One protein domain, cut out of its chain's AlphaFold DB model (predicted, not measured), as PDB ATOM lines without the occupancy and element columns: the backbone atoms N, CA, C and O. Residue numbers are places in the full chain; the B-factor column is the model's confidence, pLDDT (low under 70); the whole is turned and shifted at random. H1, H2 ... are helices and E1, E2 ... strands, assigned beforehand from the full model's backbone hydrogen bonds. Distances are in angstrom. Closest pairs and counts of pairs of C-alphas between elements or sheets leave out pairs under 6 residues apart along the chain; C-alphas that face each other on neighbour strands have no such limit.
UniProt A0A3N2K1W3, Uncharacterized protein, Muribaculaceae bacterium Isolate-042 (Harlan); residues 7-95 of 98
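What this domain is: This is residues 7 to 95 of the 98 residues of an uncharacterized protein of Muribaculaceae bacterium Isolate-042 (Harlan) (UniProt A0A3N2K1W3). A single sheet of six strands curls like part of a barrel, and the short helix H2 packs on it near the edge strand E1, on the open side of the curl. The tiny helix H1 lies away from the sheet, at one end of the longest axis with the link that follows it. The printed part has 89 residues, with six named strands and two named helices in the order E1, E2, H1, E3, E4, E5, E6, H2; the sheet's order is E1, E2, E3, E4, E5, E6, antiparallel throughout. The class is mostly strand, and the whole is compact, with a radius of gyration of the C-alphas of 13.4 A and spans of 43 by 30 by 23 A.

How they stand to each other: The sheet is twisted, its C-alphas lying up to 7.7 A off the best plane. Its inner strands E3, residues 39 to 44, and E4, residues 47 to 53, form a hairpin at 142 degrees, with N 42 and O 50 2.8 A apart. E5, residues 60 to 65, forms a hairpin with E4, N 51 and O 64 being 2.8 A apart. The edge strand E6, residues 76 to 80, forms a hairpin with E5, where N 63 and O 77 are 2.8 A apart. E3 to E6 are a meander, each strand the antiparallel neighbour of the one before. On the other side of E3 is E2, residues 15 to 22, antiparallel at 176 degrees, with N 20 and O 41 3.0 A apart. E2 forms a hairpin with the edge strand E1, residues 7 to 12, where N 10 and O 17 are 2.9 A apart. The edge strands E1 and E6 are apart. H2, residues 89 to 93, is on the sheet at a height of 5.0 A, over none of its strands; its closest C-alphas to E1 are those of Phe 89 and Glu 8, 6.8 A apart. H1, residues 25 to 28, is not on the sheet. In H2 every O i to N i+4 pair is within hydrogen-bond range; H1 is too short for such a pair, and its one O i to N i+3 pair is within range.

Where its parts are: E2 is the longest strand, 23.1 A from first to last C-alpha; E4 has 18.2 A, E5 17.3 A, E1 16.5 A, E3 15.9 A and E6 12.6 A. H2 has 6.3 A and H1 5.0 A. C-alpha 7, where E1 begins, is at (-42.628, 2.777, -18.195), and C-alpha 93, where H2 ends, is at (-43.020, 16.191, -13.633).

The domain as a whole: The two C-alphas farthest apart, those of Gly 14 and Ala 32, are 43.2 A apart. The printed part has no cut and no long link. The mean pLDDT of the printed part is 89.6; residue 27 and residues 29 to 33 are under 70.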
ATOM      1  N   LYS A   7     -44.003   2.373 -17.942       95.88
ATOM      2  CA  LYS A   7     -42.628   2.777 -18.195       95.88
ATOM      3  C   LYS A   7     -42.650   3.917 -19.200       95.88
ATOM      4  O   LYS A   7     -43.022   3.713 -20.351       95.88
ATOM      5  N   GLU A   8     -42.310   5.117 -18.750       96.12
ATOM      6  CA  GLU A   8     -42.356   6.334 -19.564       96.12
ATOM      7  C   GLU A   8     -41.039   7.085 -19.448       96.12
ATOM      8  O   GLU A   8     -40.446   7.138 -18.377       96.12
ATOM      9  N   LYS A   9     -40.596   7.679 -20.555       96.50
ATOM     10  CA  LYS A   9     -39.348   8.433 -20.646       96.50
ATOM     11  C   LYS A   9     -39.622   9.782 -21.289       96.50
ATOM     12  O   LYS A   9     -40.219   9.835 -22.361       96.50
ATOM     13  N   ILE A  10     -39.206  10.861 -20.632       95.50
ATOM     14  CA  ILE A  10     -39.425  12.236 -21.093       95.50
ATOM     15  C   ILE A  10     -38.143  13.040 -20.907       95.50
ATOM     16  O   ILE A  10     -37.483  12.942 -19.876       95.50
ATOM     17  N   THR A  11     -37.818  13.874 -21.891       94.50
ATOM     18  CA  THR A  11     -36.706  14.825 -21.809       94.50
ATOM     19  C   THR A  11     -37.244  16.220 -21.496       94.50
ATOM     20  O   THR A  11     -38.079  16.737 -22.238       94.50
ATOM     21  N   ILE A  12     -36.772  16.838 -20.411       89.44
ATOM     22  CA  ILE A  12     -37.128  18.205 -19.994       89.44
ATOM     23  C   ILE A  12     -35.845  18.960 -19.646       89.44
ATOM     24  O   ILE A  12     -35.064  18.505 -18.812       89.44
ATOM     25  N   GLY A  13     -35.620  20.116 -20.282       86.38
ATOM     26  CA  GLY A  13     -34.479  20.989 -19.971       86.38
ATOM     27  C   GLY A  13     -33.119  20.287 -20.068       86.38
ATOM     28  O   GLY A  13     -32.272  20.476 -19.204       86.38
ATOM     29  N   GLY A  14     -32.943  19.401 -21.055       91.75
ATOM     30  CA  GLY A  14     -31.717  18.612 -21.242       91.75
ATOM     31  C   GLY A  14     -31.554  17.415 -20.295       91.75
ATOM     32  O   GLY A  14     -30.649  16.612 -20.493       91.75
ATOM     33  N   ASN A  15     -32.436  17.249 -19.306       94.06
ATOM     34  CA  ASN A  15     -32.452  16.089 -18.421       94.06
ATOM     35  C   ASN A  15     -33.445  15.040 -18.919       94.06
ATOM     36  O   ASN A  15     -34.536  15.367 -19.387       94.06
ATOM     37  N   VAL A  16     -33.083  13.775 -18.765       96.62
ATOM     38  CA  VAL A  16     -33.928  12.628 -19.082       96.62
ATOM     39  C   VAL A  16     -34.551  12.112 -17.797       96.62
ATOM     40  O   VAL A  16     -33.836  11.725 -16.876       96.62
ATOM     41  N   TYR A  17     -35.874  12.071 -17.752       96.94
ATOM     42  CA  TYR A  17     -36.639  11.514 -16.648       96.94
ATOM     43  C   TYR A  17     -37.299  10.211 -17.079       96.94
ATOM     44  O   TYR A  17     -37.884  10.149 -18.163       96.94
ATOM     45  N   GLU A  18     -37.238   9.184 -16.234       97.62
ATOM     46  CA  GLU A  18     -37.880   7.892 -16.494       97.62
ATOM     47  C   GLU A  18     -38.768   7.494 -15.316       97.62
ATOM     48  O   GLU A  18     -38.302   7.405 -14.184       97.62
ATOM     49  N   LEU A  19     -40.051   7.255 -15.585       97.06
ATOM     50  CA  LEU A  19     -41.026   6.706 -14.646       97.06
ATOM     51  C   LEU A  19     -41.063   5.191 -14.801       97.06
ATOM     52  O   LEU A  19     -41.267   4.701 -15.911       97.06
ATOM     53  N   THR A  20     -40.969   4.468 -13.690       96.94
ATOM     54  CA  THR A  20     -41.259   3.031 -13.629       96.94
ATOM     55  C   THR A  20     -42.305   2.771 -12.551       96.94
ATOM     56  O   THR A  20     -42.091   3.134 -11.397       96.94
ATOM     57  N   LEU A  21     -43.415   2.133 -12.928       95.19
ATOM     58  CA  LEU A  21     -44.479   1.643 -12.049       95.19
ATOM     59  C   LEU A  21     -44.782   0.188 -12.411       95.19
ATOM     60  O   LEU A  21     -45.188  -0.079 -13.541       95.19
ATOM     61  N   LEU A  22     -44.616  -0.731 -11.467       93.81
ATOM     62  CA  LEU A  22     -44.854  -2.160 -11.654       93.81
ATOM     63  C   LEU A  22     -45.724  -2.688 -10.521       93.81
ATOM     64  O   LEU A  22     -45.348  -2.616  -9.351       93.81
ATOM     65  N   TRP A  23     -46.886  -3.220 -10.872       90.56
ATOM     66  CA  TRP A  23     -47.827  -3.788  -9.923       90.56
ATOM     67  C   TRP A  23     -47.626  -5.294  -9.777       90.56
ATOM     68  O   TRP A  23     -47.594  -6.029 -10.764       90.56
ATOM     69  N   ASN A  24     -47.595  -5.768  -8.533       84.56
ATOM     70  CA  ASN A  24     -47.511  -7.194  -8.250       84.56
ATOM     71  C   ASN A  24     -48.870  -7.877  -8.438       84.56
ATOM     72  O   ASN A  24     -49.722  -7.845  -7.549       84.56
ATOM     73  N   ARG A  25     -49.100  -8.497  -9.596       79.12
ATOM     74  CA  ARG A  25     -50.405  -9.107  -9.910       79.12
ATOM     75  C   ARG A  25     -50.766 -10.264  -8.975       79.12
ATOM     76  O   ARG A  25     -51.939 -10.411  -8.640       79.12
ATOM     77  N   ASP A  26     -49.779 -11.025  -8.513       76.44
ATOM     78  CA  ASP A  26     -50.002 -12.191  -7.655       76.44
ATOM     79  C   ASP A  26     -50.449 -11.782  -6.248       76.44
ATOM     80  O   ASP A  26     -51.374 -12.373  -5.683       76.44
ATOM     81  N   LEU A  27     -49.836 -10.731  -5.697       69.94
ATOM     82  CA  LEU A  27     -50.211 -10.173  -4.398       69.94
ATOM     83  C   LEU A  27     -51.525  -9.388  -4.458       69.94
ATOM     84  O   LEU A  27     -52.303  -9.412  -3.504       69.94
ATOM     85  N   LEU A  28     -51.812  -8.731  -5.584       70.94
ATOM     86  CA  LEU A  28     -53.061  -7.993  -5.779       70.94
ATOM     87  C   LEU A  28     -54.295  -8.892  -5.726       70.94
ATOM     88  O   LEU A  28     -55.303  -8.496  -5.149       70.94
ATOM     89  N   CYS A  29     -54.212 -10.105  -6.270       64.75
ATOM     90  CA  CYS A  29     -55.312 -11.069  -6.226       64.75
ATOM     91  C   CYS A  29     -55.597 -11.613  -4.814       64.75
ATOM     92  O   CYS A  29     -56.651 -12.203  -4.595       64.75
ATOM     93  N   ARG A  30     -54.667 -11.446  -3.864       65.44
ATOM     94  CA  ARG A  30     -54.740 -12.035  -2.516       65.44
ATOM     95  C   ARG A  30     -55.042 -11.024  -1.408       65.44
ATOM     96  O   ARG A  30     -55.255 -11.432  -0.271       65.44
ATOM     97  N   SER A  31     -55.047  -9.725  -1.712       65.31
ATOM     98  CA  SER A  31     -55.193  -8.667  -0.709       65.31
ATOM     99  C   SER A  31     -56.582  -8.029  -0.724       65.31
ATOM    100  O   SER A  31     -57.050  -7.559  -1.758       65.31
ATOM    101  N   ALA A  32     -57.211  -7.951   0.452       64.00
ATOM    102  CA  ALA A  32     -58.483  -7.254   0.675       64.00
ATOM    103  C   ALA A  32     -58.315  -5.773   1.084       64.00
ATOM    104  O   ALA A  32     -59.295  -5.037   1.151       64.00
ATOM    105  N   VAL A  33     -57.081  -5.325   1.362       67.19
ATOM    106  CA  VAL A  33     -56.771  -4.018   1.988       67.19
ATOM    107  C   VAL A  33     -55.911  -3.096   1.113       67.19
ATOM    108  O   VAL A  33     -55.491  -2.030   1.559       67.19
ATOM    109  N   GLY A  34     -55.734  -3.445  -0.164       75.31
ATOM    110  CA  GLY A  34     -54.868  -2.716  -1.091       75.31
ATOM    111  C   GLY A  34     -53.402  -3.090  -0.926       75.31
ATOM    112  O   GLY A  34     -52.972  -3.505   0.146       75.31
ATOM    113  N   MET A  35     -52.638  -2.983  -2.009       85.44
ATOM    114  CA  MET A  35     -51.215  -3.319  -2.030       85.44
ATOM    115  C   MET A  35     -50.418  -2.205  -2.697       85.44
ATOM    116  O   MET A  35     -50.888  -1.653  -3.700       85.44
ATOM    117  N   PRO A  36     -49.214  -1.898  -2.189       85.88
ATOM    118  CA  PRO A  36     -48.273  -1.075  -2.923       85.88
ATOM    119  C   PRO A  36     -47.771  -1.813  -4.180       85.88
ATOM    120  O   PRO A  36     -47.844  -3.044  -4.257       85.88
ATOM    121  N   PRO A  37     -47.267  -1.077  -5.179       88.88
ATOM    122  CA  PRO A  37     -46.537  -1.661  -6.302       88.88
ATOM    123  C   PRO A  37     -45.203  -2.280  -5.843       88.88
ATOM    124  O   PRO A  37     -44.645  -1.852  -4.834       88.88
ATOM    125  N   ASP A  38     -44.655  -3.226  -6.618       89.06
ATOM    126  CA  ASP A  38     -43.298  -3.757  -6.386       89.06
ATOM    127  C   ASP A  38     -42.244  -2.669  -6.621       89.06
ATOM    128  O   ASP A  38     -41.258  -2.560  -5.894       89.06
ATOM    129  N   TYR A  39     -42.467  -1.843  -7.646       90.56
ATOM    130  CA  TYR A  39     -41.589  -0.735  -7.997       90.56
ATOM    131  C   TYR A  39     -42.408   0.478  -8.405       90.56
ATOM    132  O   TYR A  39     -43.246   0.389  -9.299       90.56
ATOM    133  N   ALA A  40     -42.128   1.626  -7.796       94.88
ATOM    134  CA  ALA A  40     -42.703   2.901  -8.200       94.88
ATOM    135  C   ALA A  40     -41.707   4.033  -7.926       94.88
ATOM    136  O   ALA A  40     -41.545   4.488  -6.794       94.88
ATOM    137  N   HIS A  41     -40.987   4.456  -8.962       95.88
ATOM    138  CA  HIS A  41     -39.939   5.466  -8.834       95.88
ATOM    139  C   HIS A  41     -39.747   6.267 -10.122       95.88
ATOM    140  O   HIS A  41     -40.208   5.890 -11.203       95.88
ATOM    141  N   ILE A  42     -39.037   7.382  -9.978       96.94
ATOM    142  CA  ILE A  42     -38.589   8.244 -11.062       96.94
ATOM    143  C   ILE A  42     -37.067   8.327 -11.003       96.94
ATOM    144  O   ILE A  42     -36.501   8.612  -9.942       96.94
ATOM    145  N   THR A  43     -36.405   8.129 -12.138       96.94
ATOM    146  CA  THR A  43     -34.981   8.431 -12.302       96.94
ATOM    147  C   THR A  43     -34.789   9.738 -13.074       96.94
ATOM    148  O   THR A  43     -35.639  10.132 -13.872       96.94
ATOM    149  N   LYS A  44     -33.669  10.426 -12.822       96.56
ATOM    150  CA  LYS A  44     -33.171  11.588 -13.574       96.56
ATOM    151  C   LYS A  44     -31.761  11.253 -14.056       96.56
ATOM    152  O   LYS A  44     -30.876  11.001 -13.241       96.56
ATOM    153  N   ASN A  45     -31.555  11.214 -15.369       96.12
ATOM    154  CA  ASN A  45     -30.294  10.838 -16.020       96.12
ATOM    155  C   ASN A  45     -29.731   9.496 -15.501       96.12
ATOM    156  O   ASN A  45     -28.542   9.383 -15.207       96.12
ATOM    157  N   GLY A  46     -30.604   8.500 -15.321       94.44
ATOM    158  CA  GLY A  46     -30.238   7.169 -14.824       94.44
ATOM    159  C   GLY A  46     -29.988   7.067 -13.312       94.44
ATOM    160  O   GLY A  46     -29.692   5.980 -12.830       94.44
ATOM    161  N   LYS A  47     -30.123   8.157 -12.546       95.12
ATOM    162  CA  LYS A  47     -29.995   8.158 -11.077       95.12
ATOM    163  C   LYS A  47     -31.360   8.253 -10.409       95.12
ATOM    164  O   LYS A  47     -32.244   8.931 -10.929       95.12
ATOM    165  N   ASN A  48     -31.527   7.632  -9.242       94.75
ATOM    166  CA  ASN A  48     -32.762   7.747  -8.465       94.75
ATOM    167  C   ASN A  48     -33.044   9.215  -8.124       94.75
ATOM    168  O   ASN A  48     -32.198   9.898  -7.549       94.75
ATOM    169  N   PHE A  49     -34.229   9.693  -8.497       95.56
ATOM    170  CA  PHE A  49     -34.645  11.079  -8.296       95.56
ATOM    171  C   PHE A  49     -35.796  11.177  -7.300       95.56
ATOM    172  O   PHE A  49     -35.747  11.992  -6.380       95.56
ATOM    173  N   ALA A  50     -36.813  10.326  -7.453       96.62
ATOM    174  CA  ALA A  50     -37.974  10.327  -6.579       96.62
ATOM    175  C   ALA A  50     -38.584   8.932  -6.411       96.62
ATOM    176  O   ALA A  50     -38.508   8.092  -7.306       96.62
ATOM    177  N   LEU A  51     -39.223   8.711  -5.267       95.31
ATOM    178  CA  LEU A  51     -40.045   7.540  -4.973       95.31
ATOM    179  C   LEU A  51     -41.520   7.912  -5.093       95.31
ATOM    180  O   LEU A  51     -41.914   9.034  -4.771       95.31
ATOM    181  N   ILE A  52     -42.339   6.965  -5.540       95.31
ATOM    182  CA  ILE A  52     -43.782   7.142  -5.673       95.31
ATOM    183  C   ILE A  52     -44.471   6.237  -4.659       95.31
ATOM    184  O   ILE A  52     -44.313   5.021  -4.692       95.31
ATOM    185  N   GLY A  53     -45.263   6.833  -3.774       92.50
ATOM    186  CA  GLY A  53     -46.129   6.091  -2.870       92.50
ATOM    187  C   GLY A  53     -47.558   6.067  -3.387       92.50
ATOM    188  O   GLY A  53     -48.205   7.110  -3.497       92.50
ATOM    189  N   CYS A  54     -48.059   4.874  -3.687       91.00
ATOM    190  CA  CYS A  54     -49.435   4.626  -4.098       91.00
ATOM    191  C   CYS A  54     -49.887   3.231  -3.640       91.00
ATOM    192  O   CYS A  54     -49.064   2.386  -3.294       91.00
ATOM    193  N   SER A  55     -51.199   3.002  -3.626       86.44
ATOM    194  CA  SER A  55     -51.806   1.708  -3.300       86.44
ATOM    195  C   SER A  55     -52.881   1.379  -4.325       86.44
ATOM    196  O   SER A  55     -53.506   2.279  -4.885       86.44
ATOM    197  N   SER A  56     -53.122   0.093  -4.560       83.56
ATOM    198  CA  SER A  56     -54.100  -0.379  -5.538       83.56
ATOM    199  C   SER A  56     -55.556  -0.010  -5.245       83.56
ATOM    200  O   SER A  56     -56.373   0.000  -6.166       83.56
ATOM    201  N   ASN A  57     -55.888   0.289  -3.989       80.56
ATOM    202  CA  ASN A  57     -57.236   0.656  -3.544       80.56
ATOM    203  C   ASN A  57     -57.392   2.142  -3.183       80.56
ATOM    204  O   ASN A  57     -58.500   2.564  -2.858       80.56
ATOM    205  N   LEU A  58     -56.310   2.925  -3.209       74.50
ATOM    206  CA  LEU A  58     -56.354   4.342  -2.865       74.50
ATOM    207  C   LEU A  58     -56.496   5.192  -4.125       74.50
ATOM    208  O   LEU A  58     -55.780   5.014  -5.109       74.50
ATOM    209  N   ASN A  59     -57.398   6.170  -4.055       79.31
ATOM    210  CA  ASN A  59     -57.423   7.266  -5.009       79.31
ATOM    211  C   ASN A  59     -56.386   8.306  -4.580       79.31
ATOM    212  O   ASN A  59     -56.483   8.875  -3.496       79.31
ATOM    213  N   GLY A  60     -55.410   8.559  -5.447       89.50
ATOM    214  CA  GLY A  60     -54.297   9.461  -5.177       89.50
ATOM    215  C   GLY A  60     -52.965   8.742  -4.989       89.50
ATOM    216  O   GLY A  60     -52.877   7.520  -4.857       89.50
ATOM    217  N   PHE A  61     -51.900   9.528  -5.013       94.56
ATOM    218  CA  PHE A  61     -50.533   9.077  -4.778       94.56
ATOM    219  C   PHE A  61     -49.690  10.247  -4.279       94.56
ATOM    220  O   PHE A  61     -50.115  11.403  -4.322       94.56
ATOM    221  N   PHE A  62     -48.479   9.967  -3.823       95.00
ATOM    222  CA  PHE A  62     -47.487  11.001  -3.574       95.00
ATOM    223  C   PHE A  62     -46.183  10.680  -4.289       95.00
ATOM    224  O   PHE A  62     -45.872   9.523  -4.564       95.00
ATOM    225  N   VAL A  63     -45.411  11.722  -4.558       96.50
ATOM    226  CA  VAL A  63     -44.046  11.638  -5.070       96.50
ATOM    227  C   VAL A  63     -43.150  12.328  -4.057       96.50
ATOM    228  O   VAL A  63     -43.428  13.457  -3.663       96.50
ATOM    229  N   ALA A  64     -42.098  11.661  -3.608       96.31
ATOM    230  CA  ALA A  64     -41.146  12.214  -2.654       96.31
ATOM    231  C   ALA A  64     -39.732  12.146  -3.221       96.31
ATOM    232  O   ALA A  64     -39.409  11.194  -3.930       96.31
ATOM    233  N   ALA A  65     -38.893  13.123  -2.874       95.56
ATOM    234  CA  ALA A  65     -37.468  13.081  -3.181       95.56
ATOM    235  C   ALA A  65     -36.882  11.723  -2.778       95.56
ATOM    236  O   ALA A  65     -37.218  11.193  -1.712       95.56
ATOM    237  N   PHE A  66     -36.017  11.155  -3.616       94.25
ATOM    238  CA  PHE A  66     -35.295   9.950  -3.235       94.25
ATOM    239  C   PHE A  66     -34.446  10.240  -1.991       94.25
ATOM    240  O   PHE A  66     -33.786  11.275  -1.909       94.25
ATOM    241  N   HIS A  67     -34.500   9.334  -1.026       90.00
ATOM    242  CA  HIS A  67     -33.794   9.406   0.247       90.00
ATOM    243  C   HIS A  67     -33.442   7.984   0.679       90.00
ATOM    244  O   HIS A  67     -34.084   7.022   0.239       90.00
ATOM    245  N   LEU A  68     -32.413   7.842   1.513       86.94
ATOM    246  CA  LEU A  68     -32.082   6.547   2.094       86.94
ATOM    247  C   LEU A  68     -33.120   6.166   3.155       86.94
ATOM    248  O   LEU A  68     -33.841   7.011   3.689       86.94
ATOM    249  N   ALA A  69     -33.210   4.871   3.456       78.81
ATOM    250  CA  ALA A  69     -34.090   4.395   4.513       78.81
ATOM    251  C   ALA A  69     -33.788   5.138   5.828       78.81
ATOM    252  O   ALA A  69     -32.624   5.290   6.187       78.81
ATOM    253  N   LEU A  70     -34.844   5.557   6.538       79.69
ATOM    254  CA  LEU A  70     -34.817   6.328   7.797       79.69
ATOM    255  C   LEU A  70     -34.507   7.830   7.669       79.69
ATOM    256  O   LEU A  70     -34.601   8.544   8.667       79.69
ATOM    257  N   GLU A  71     -34.223   8.341   6.473       88.94
ATOM    258  CA  GLU A  71     -34.113   9.784   6.240       88.94
ATOM    259  C   GLU A  71     -35.471  10.403   5.885       88.94
ATOM    260  O   GLU A  71     -36.374   9.744   5.369       88.94
ATOM    261  N   LYS A  72     -35.636  11.701   6.152       88.69
ATOM    262  CA  LYS A  72     -36.817  12.441   5.697       88.69
ATOM    263  C   LYS A  72     -36.563  12.954   4.275       88.69
ATOM    264  O   LYS A  72     -35.529  13.582   4.055       88.69
ATOM    265  N   PRO A  73     -37.492  12.771   3.320       91.69
ATOM    266  CA  PRO A  73     -37.326  13.331   1.987       91.69
ATOM    267  C   PRO A  73     -37.282  14.860   2.033       91.69
ATOM    268  O   PRO A  73     -38.095  15.489   2.715       91.69
ATOM    269  N   ASN A  74     -36.397  15.450   1.226       92.75
ATOM    270  CA  ASN A  74     -36.271  16.905   1.079       92.75
ATOM    271  C   ASN A  74     -37.583  17.573   0.648       92.75
ATOM    272  O   ASN A  74     -37.854  18.714   1.007       92.75
ATOM    273  N   TRP A  75     -38.403  16.863  -0.124       95.31
ATOM    274  CA  TRP A  75     -39.721  17.316  -0.544       95.31
ATOM    275  C   TRP A  75     -40.657  16.129  -0.769       95.31
ATOM    276  O   TRP A  75     -40.225  15.013  -1.069       95.31
ATOM    277  N   ARG A  76     -41.961  16.386  -0.646       95.19
ATOM    278  CA  ARG A  76     -43.036  15.439  -0.942       95.19
ATOM    279  C   ARG A  76     -44.218  16.193  -1.541       95.19
ATOM    280  O   ARG A  76     -44.724  17.118  -0.919       95.19
ATOM    281  N   MET A  77     -44.662  15.758  -2.713       95.88
ATOM    282  CA  MET A  77     -45.819  16.291  -3.426       95.88
ATOM    283  C   MET A  77     -46.946  15.264  -3.412       95.88
ATOM    284  O   MET A  77     -46.738  14.109  -3.789       95.88
ATOM    285  N   THR A  78     -48.137  15.679  -2.992       94.94
ATOM    286  CA  THR A  78     -49.334  14.830  -2.979       94.94
ATOM    287  C   THR A  78     -50.205  15.149  -4.189       94.94
ATOM    288  O   THR A  78     -50.438  16.309  -4.521       94.94
ATOM    289  N   PHE A  79     -50.688  14.105  -4.852       93.94
ATOM    290  CA  PHE A  79     -51.569  14.164  -6.009       93.94
ATOM    291  C   PHE A  79     -52.914  13.562  -5.602       93.94
ATOM    292  O   PHE A  79     -53.208  12.398  -5.881       93.94
ATOM    293  N   GLU A  80     -53.706  14.344  -4.873       90.56
ATOM    294  CA  GLU A  80     -55.016  13.916  -4.377       90.56
ATOM    295  C   GLU A  80     -55.994  13.708  -5.534       90.56
ATOM    296  O   GLU A  80     -55.977  14.452  -6.515       90.56
ATOM    297  N   TYR A  81     -56.828  12.669  -5.433       87.19
ATOM    298  CA  TYR A  81     -57.854  12.316  -6.426       87.19
ATOM    299  C   TYR A  81     -57.337  12.029  -7.849       87.19
ATOM    300  O   TYR A  81     -58.127  11.791  -8.762       87.19
ATOM    301  N   LEU A  82     -56.017  11.994  -8.049       90.81
ATOM    302  CA  LEU A  82     -55.387  11.677  -9.325       90.81
ATOM    303  C   LEU A  82     -54.964  10.211  -9.374       90.81
ATOM    304  O   LEU A  82     -54.523   9.617  -8.393       90.81
ATOM    305  N   ASN A  83     -55.071   9.620 -10.560       89.88
ATOM    306  CA  ASN A  83     -54.763   8.214 -10.765       89.88
ATOM    307  C   ASN A  83     -53.364   8.034 -11.362       89.88
ATOM    308  O   ASN A  83     -53.151   8.307 -12.546       89.88
ATOM    309  N   ILE A  84     -52.442   7.474 -10.574       91.62
ATOM    310  CA  ILE A  84     -51.078   7.137 -11.009       91.62
ATOM    311  C   ILE A  84     -51.028   6.136 -12.173       91.62
ATOM    312  O   ILE A  84     -50.001   6.007 -12.823       91.62
ATOM    313  N   ASN A  85     -52.117   5.435 -12.486       90.00
ATOM    314  CA  ASN A  85     -52.180   4.519 -13.627       90.00
ATOM    315  C   ASN A  85     -52.498   5.227 -14.955       90.00
ATOM    316  O   ASN A  85     -52.300   4.632 -16.014       90.00
ATOM    317  N   THR A  86     -53.011   6.464 -14.921       91.00
ATOM    318  CA  THR A  86     -53.521   7.156 -16.121       91.00
ATOM    319  C   THR A  86     -53.016   8.582 -16.302       91.00
ATOM    320  O   THR A  86     -52.985   9.047 -17.436       91.00
ATOM    321  N   ILE A  87     -52.630   9.290 -15.234       93.31
ATOM    322  CA  ILE A  87     -52.118  10.666 -15.341       93.31
ATOM    323  C   ILE A  87     -50.841  10.706 -16.197       93.31
ATOM    324  O   ILE A  87     -49.925   9.942 -15.901       93.31
ATOM    325  N   PRO A  88     -50.715  11.562 -17.223       94.88
ATOM    326  CA  PRO A  88     -49.497  11.641 -18.034       94.88
ATOM    327  C   PRO A  88     -48.245  11.905 -17.190       94.88
ATOM    328  O   PRO A  88     -48.273  12.722 -16.270       94.88
ATOM    329  N   PHE A  89     -47.118  11.251 -17.499       95.56
ATOM    330  CA  PHE A  89     -45.892  11.456 -16.718       95.56
ATOM    331  C   PHE A  89     -45.397  12.914 -16.764       95.56
ATOM    332  O   PHE A  89     -44.925  13.440 -15.757       95.56
ATOM    333  N   LYS A  90     -45.598  13.615 -17.888       94.88
ATOM    334  CA  LYS A  90     -45.296  15.050 -18.007       94.88
ATOM    335  C   LYS A  90     -46.035  15.881 -16.952       94.88
ATOM    336  O   LYS A  90     -45.426  16.751 -16.339       94.88
ATOM    337  N   ASP A  91     -47.307  15.574 -16.710       94.62
ATOM    338  CA  ASP A  91     -48.161  16.304 -15.766       94.62
ATOM    339  C   ASP A  91     -47.747  16.060 -14.311       94.62
ATOM    340  O   ASP A  91     -47.965  16.918 -13.455       94.62
ATOM    341  N   ILE A  92     -47.124  14.910 -14.034       95.19
ATOM    342  CA  ILE A  92     -46.447  14.662 -12.759       95.19
ATOM    343  C   ILE A  92     -45.215  15.566 -12.664       95.19
ATOM    344  O   ILE A  92     -45.102  16.331 -11.711       95.19
ATOM    345  N   LEU A  93     -44.317  15.504 -13.656       94.25
ATOM    346  CA  LEU A  93     -43.020  16.191 -13.633       94.25
ATOM    347  C   LEU A  93     -43.137  17.708 -13.470       94.25
ATOM    348  O   LEU A  93     -42.390  18.277 -12.683       94.25
ATOM    349  N   VAL A  94     -44.078  18.361 -14.158       93.00
ATOM    350  CA  VAL A  94     -44.260  19.827 -14.071       93.00
ATOM    351  C   VAL A  94     -44.695  20.312 -12.686       93.00
ATOM    352  O   VAL A  94     -44.614  21.504 -12.409       93.00
ATOM    353  N   ARG A  95     -45.174  19.410 -11.821       93.00
ATOM    354  CA  ARG A  95     -45.566  19.718 -10.439       93.00
ATOM    355  C   ARG A  95     -44.491  19.349  -9.420       93.00
ATOM    356  O   ARG A  95     -44.693  19.585  -8.234       93.00
TER     357      ARG A  95